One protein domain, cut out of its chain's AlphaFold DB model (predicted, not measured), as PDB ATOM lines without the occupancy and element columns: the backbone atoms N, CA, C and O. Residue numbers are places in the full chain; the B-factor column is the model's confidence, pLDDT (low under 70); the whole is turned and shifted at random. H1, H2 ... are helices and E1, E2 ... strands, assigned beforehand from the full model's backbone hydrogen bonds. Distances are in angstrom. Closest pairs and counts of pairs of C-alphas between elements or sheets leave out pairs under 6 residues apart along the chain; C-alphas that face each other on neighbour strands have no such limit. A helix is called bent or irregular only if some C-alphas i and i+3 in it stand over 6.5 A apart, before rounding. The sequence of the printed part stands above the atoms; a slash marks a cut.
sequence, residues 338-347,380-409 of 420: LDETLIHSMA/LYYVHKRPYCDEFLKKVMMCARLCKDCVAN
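What this domain is: This is residues 338 to 347 and 380 to 409 of the 420 residues of the protein "FCP1 homology domain-containing protein" of Periconia macrospinosa (UniProt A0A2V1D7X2). A short ribbon of two antiparallel strands, E1 and E2, sits at one end, and a single long helix, H1, runs away from it like an arm; the far part of that arm, residues 394 to 409, sticks out with nothing packed on it. Before E1, residues 338 to 342 make a small hook. The printed part has 40 residues, with two named strands and one named helix in the order E1, E2, H1; the sheet's order is E1 - E2, and the class is mixed, helices and strands. The whole is extended, with a radius of gyration of the C-alphas of 14.4 A, and its C-alphas span 47 by 17 by 13 A, a rod whose length comes from the ribbon and the arm end to end.

How they stand to each other: E1, residues 343 to 346, is the antiparallel neighbour of E2, residues 380 to 385, with 151 degrees between their N-to-C directions. C-alphas that face each other include those of Ile 343 and Lys 385, 4.7 A apart, and those of Ser 345 and Val 383, 4.6 A apart. Across this pair, N 344 and O 384 are within hydrogen-bond range at 2.9 A, and N 382 and O 346 are too, at 2.9 A. A tight link of 3 residues joins E2 to H1, residues 389 to 407. E1 and H1 are apart, but only just: their closest C-alphas are 8.3 A apart. In H1 every O i to N i+4 pair is within hydrogen-bond range. Residues 394 to 409, of which 394 to 407 belong to H1, stand free.

Where its parts are: The printed part begins at Leu 338, with its C-alpha at (150.290, 144.056, 120.777). E1 runs from Ile 343, C-alpha at (144.648, 145.692, 120.772), to Met 346, and is 10.0 A from first to last C-alpha. E2 runs from Leu 380 to Lys 385 and is 16.0 A from first to last C-alpha. H1 runs from Cys 389, C-alpha at (142.181, 142.734, 128.145), to Val 407, C-alpha at (161.529, 134.211, 144.095), a length of 26.5 A; it is not bent.

The domain as a whole: The two C-alphas farthest apart are those of Ala 347 and Asn 409, 47.1 A. Residues 348 to 379 are not printed, and the C-alphas of Ala 347 and Leu 380 are 6.0 A apart across this cut, which lies in the link from E1 to E2. The mean pLDDT of the printed part is 73.1, and the model's confidence is low, under 70, at residues 398 to 409.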
ATOM      1  N   LEU A 338     151.185 142.918 120.519       81.69
ATOM      2  CA  LEU A 338     150.290 144.056 120.777       81.69
ATOM      3  C   LEU A 338     149.077 144.028 119.841       81.69
ATOM      4  O   LEU A 338     147.937 143.864 120.292       81.69
ATOM      5  N   ASP A 339     149.329 144.160 118.539       77.94
ATOM      6  CA  ASP A 339     148.310 144.062 117.497       77.94
ATOM      7  C   ASP A 339     147.759 142.637 117.372       77.94
ATOM      8  O   ASP A 339     148.433 141.649 117.663       77.94
ATOM      9  N   GLU A 340     146.488 142.537 116.980       77.69
ATOM     10  CA  GLU A 340     145.732 141.283 116.816       77.69
ATOM     11  C   GLU A 340     145.716 140.361 118.059       77.69
ATOM     12  O   GLU A 340     145.278 139.208 117.985       77.69
ATOM     13  N   THR A 341     146.116 140.870 119.229       79.00
ATOM     14  CA  THR A 341     146.349 140.086 120.456       79.00
ATOM     15  C   THR A 341     145.832 140.803 121.701       79.00
ATOM     16  O   THR A 341     144.901 140.285 122.325       79.00
ATOM     17  N   LEU A 342     146.328 142.007 122.009       83.31
ATOM     18  CA  LEU A 342     145.851 142.868 123.108       83.31
ATOM     19  C   LEU A 342     144.990 144.044 122.617       83.31
ATOM     20  O   LEU A 342     144.002 144.413 123.265       83.31
ATOM     21  N   ILE A 343     145.348 144.606 121.463       85.94
ATOM     22  CA  ILE A 343     144.648 145.692 120.772       85.94
ATOM     23  C   ILE A 343     144.370 145.316 119.310       85.94
ATOM     24  O   ILE A 343     144.924 144.358 118.770       85.94
ATOM     25  N   HIS A 344     143.487 146.070 118.666       86.31
ATOM     26  CA  HIS A 344     143.331 146.084 117.218       86.31
ATOM     27  C   HIS A 344     143.487 147.528 116.740       86.31
ATOM     28  O   HIS A 344     142.747 148.405 117.187       86.31
ATOM     29  N   SER A 345     144.479 147.775 115.886       80.19
ATOM     30  CA  SER A 345     144.761 149.084 115.303       80.19
ATOM     31  C   SER A 345     144.203 149.167 113.877       80.19
ATOM     32  O   SER A 345     144.324 148.235 113.083       80.19
ATOM     33  N   MET A 346     143.561 150.287 113.537       75.31
ATOM     34  CA  MET A 346     142.992 150.528 112.207       75.31
ATOM     35  C   MET A 346     143.304 151.946 111.722       75.31
ATOM     36  O   MET A 346     142.865 152.924 112.320       75.31
ATOM     37  N   ALA A 347     143.998 152.065 110.588       71.69
ATOM     38  CA  ALA A 347     144.343 153.348 109.963       71.69
ATOM     39  C   ALA A 347     143.328 153.822 108.892       71.69
ATOM     40  O   ALA A 347     143.621 154.733 108.121       71.69
ATOM     41  N   LEU A 380     146.533 158.849 111.554       80.56
ATOM     42  CA  LEU A 380     145.540 158.612 112.599       80.56
ATOM     43  C   LEU A 380     145.235 157.114 112.693       80.56
ATOM     44  O   LEU A 380     144.656 156.526 111.777       80.56
ATOM     45  N   TYR A 381     145.597 156.509 113.820       81.94
ATOM     46  CA  TYR A 381     145.259 155.131 114.157       81.94
ATOM     47  C   TYR A 381     144.087 155.108 115.135       81.94
ATOM     48  O   TYR A 381     144.132 155.728 116.196       81.94
ATOM     49  N   TYR A 382     143.054 154.341 114.809       82.31
ATOM     50  CA  TYR A 382     141.994 154.003 115.750       82.31
ATOM     51  C   TYR A 382     142.375 152.714 116.465       82.31
ATOM     52  O   TYR A 382     142.589 151.685 115.826       82.31
ATOM     53  N   VAL A 383     142.494 152.787 117.786       85.56
ATOM     54  CA  VAL A 383     142.885 151.673 118.646       85.56
ATOM     55  C   VAL A 383     141.658 151.177 119.401       85.56
ATOM     56  O   VAL A 383     141.112 151.865 120.269       85.56
ATOM     57  N   HIS A 384     141.232 149.957 119.087       85.50
ATOM     58  CA  HIS A 384     140.199 149.237 119.822       85.50
ATOM     59  C   HIS A 384     140.852 148.262 120.800       85.50
ATOM     60  O   HIS A 384     141.625 147.381 120.418       85.50
ATOM     61  N   LYS A 385     140.532 148.403 122.087       89.44
ATOM     62  CA  LYS A 385     140.970 147.467 123.127       89.44
ATOM     63  C   LYS A 385     140.145 146.186 123.051       89.44
ATOM     64  O   LYS A 385     138.922 146.255 122.937       89.44
ATOM     65  N   ARG A 386     140.781 145.017 123.158       86.81
ATOM     66  CA  ARG A 386     140.033 143.753 123.189       86.81
ATOM     67  C   ARG A 386     139.216 143.587 124.480       86.81
ATOM     68  O   ARG A 386     139.688 143.997 125.546       86.81
ATOM     69  N   PRO A 387     138.025 142.956 124.416       89.81
ATOM     70  CA  PRO A 387     137.259 142.588 125.603       89.81
ATOM     71  C   PRO A 387     138.117 141.830 126.622       89.81
ATOM     72  O   PRO A 387     138.968 141.024 126.251       89.81
ATOM     73  N   TYR A 388     137.903 142.106 127.909       88.38
ATOM     74  CA  TYR A 388     138.609 141.486 129.042       88.38
ATOM     75  C   TYR A 388     140.143 141.657 129.072       88.38
ATOM     76  O   TYR A 388     140.791 141.083 129.946       88.38
ATOM     77  N   CYS A 389     140.734 142.485 128.200       86.31
ATOM     78  CA  CYS A 389     142.181 142.734 128.145       86.31
ATOM     79  C   CYS A 389     142.763 143.203 129.500       86.31
ATOM     80  O   CYS A 389     143.812 142.714 129.916       86.31
ATOM     81  N   ASP A 390     142.047 144.046 130.257       86.44
ATOM     82  CA  ASP A 390     142.454 144.447 131.618       86.44
ATOM     83  C   ASP A 390     142.496 143.279 132.607       86.44
ATOM     84  O   ASP A 390     143.434 143.155 133.393       86.44
ATOM     85  N   GLU A 391     141.489 142.404 132.580       87.81
ATOM     86  CA  GLU A 391     141.450 141.235 133.455       87.81
ATOM     87  C   GLU A 391     142.507 140.205 133.075       87.81
ATOM     88  O   GLU A 391     143.131 139.624 133.962       87.81
ATOM     89  N   PHE A 392     142.721 139.993 131.775       87.50
ATOM     90  CA  PHE A 392     143.779 139.140 131.255       87.50
ATOM     91  C   PHE A 392     145.145 139.636 131.734       87.50
ATOM     92  O   PHE A 392     145.846 138.903 132.429       87.50
ATOM     93  N   LEU A 393     145.484 140.902 131.469       87.69
ATOM     94  CA  LEU A 393     146.751 141.493 131.899       87.69
ATOM     95  C   LEU A 393     146.885 141.508 133.426       87.69
ATOM     96  O   LEU A 393     147.958 141.199 133.934       87.69
ATOM     97  N   LYS A 394     145.813 141.767 134.187       86.44
ATOM     98  CA  LYS A 394     145.834 141.685 135.658       86.44
ATOM     99  C   LYS A 394     146.117 140.264 136.156       86.44
ATOM    100  O   LYS A 394     146.955 140.103 137.039       86.44
ATOM    101  N   LYS A 395     145.466 139.239 135.594       84.44
ATOM    102  CA  LYS A 395     145.663 137.819 135.960       84.44
ATOM    103  C   LYS A 395     147.063 137.331 135.558       84.44
ATOM    104  O   LYS A 395     147.742 136.701 136.365       84.44
ATOM    105  N   VAL A 396     147.534 137.697 134.365       81.75
ATOM    106  CA  VAL A 396     148.887 137.404 133.857       81.75
ATOM    107  C   VAL A 396     149.965 138.086 134.700       81.75
ATOM    108  O   VAL A 396     150.877 137.414 135.179       81.75
ATOM    109  N   MET A 397     149.852 139.396 134.949       73.38
ATOM    110  CA  MET A 397     150.802 140.128 135.794       73.38
ATOM    111  C   MET A 397     150.780 139.627 137.236       73.38
ATOM    112  O   MET A 397     151.838 139.541 137.843       73.38
ATOM    113  N   MET A 398     149.620 139.252 137.782       68.62
ATOM    114  CA  MET A 398     149.524 138.635 139.107       68.62
ATOM    115  C   MET A 398     150.221 137.268 139.144       68.62
ATOM    116  O   MET A 398     150.976 137.013 140.074       68.62
ATOM    117  N   CYS A 399     150.054 136.421 138.123       59.91
ATOM    118  CA  CYS A 399     150.764 135.142 138.026       59.91
ATOM    119  C   CYS A 399     152.288 135.337 137.914       59.91
ATOM    120  O   CYS A 399     153.058 134.689 138.623       59.91
ATOM    121  N   ALA A 400     152.734 136.270 137.068       61.06
ATOM    122  CA  ALA A 400     154.146 136.620 136.930       61.06
ATOM    123  C   ALA A 400     154.714 137.273 138.204       61.06
ATOM    124  O   ALA A 400     155.879 137.066 138.537       61.06
ATOM    125  N   ARG A 401     153.901 138.043 138.937       50.16
ATOM    126  CA  ARG A 401     154.311 138.736 140.159       50.16
ATOM    127  C   ARG A 401     154.327 137.828 141.383       50.16
ATOM    128  O   ARG A 401     155.305 137.899 142.105       50.16
ATOM    129  N   LEU A 402     153.373 136.910 141.568       47.53
ATOM    130  CA  LEU A 402     153.511 135.847 142.576       47.53
ATOM    131  C   LEU A 402     154.785 135.030 142.325       47.53
ATOM    132  O   LEU A 402     155.510 134.722 143.263       47.53
ATOM    133  N   CYS A 403     155.105 134.740 141.059       48.16
ATOM    134  CA  CYS A 403     156.353 134.064 140.712       48.16
ATOM    135  C   CYS A 403     157.591 134.892 141.116       48.16
ATOM    136  O   CYS A 403     158.510 134.340 141.713       48.16
ATOM    137  N   LYS A 404     157.595 136.216 140.887       45.16
ATOM    138  CA  LYS A 404     158.665 137.116 141.364       45.16
ATOM    139  C   LYS A 404     158.734 137.226 142.887       45.16
ATOM    140  O   LYS A 404     159.829 137.169 143.428       45.16
ATOM    141  N   ASP A 405     157.602 137.376 143.563       42.81
ATOM    142  CA  ASP A 405     157.540 137.655 144.999       42.81
ATOM    143  C   ASP A 405     157.862 136.380 145.819       42.81
ATOM    144  O   ASP A 405     158.538 136.467 146.840       42.81
ATOM    145  N   CYS A 406     157.537 135.178 145.317       38.44
ATOM    146  CA  CYS A 406     158.073 133.912 145.847       38.44
ATOM    147  C   CYS A 406     159.578 133.720 145.565       38.44
ATOM    148  O   CYS A 406     160.271 133.085 146.356       38.44
ATOM    149  N   VAL A 407     160.096 134.260 144.456       45.50
ATOM    150  CA  VAL A 407     161.529 134.211 144.095       45.50
ATOM    151  C   VAL A 407     162.331 135.357 144.737       45.50
ATOM    152  O   VAL A 407     163.557 135.319 144.741       45.50
ATOM    153  N   ALA A 408     161.691 136.342 145.373       43.88
ATOM    154  CA  ALA A 408     162.369 137.487 145.985       43.88
ATOM    155  C   ALA A 408     163.340 137.100 147.122       43.88
ATOM    156  O   ALA A 408     164.285 137.840 147.384       43.88
ATOM    157  N   ASN A 409     163.164 135.923 147.738       41.84
ATOM    158  CA  ASN A 409     164.133 135.345 148.677       41.84
ATOM    159  C   ASN A 409     165.403 134.781 148.000       41.84
ATOM    160  O   ASN A 409     166.430 134.666 148.660       41.84
TER     161      ASN A 409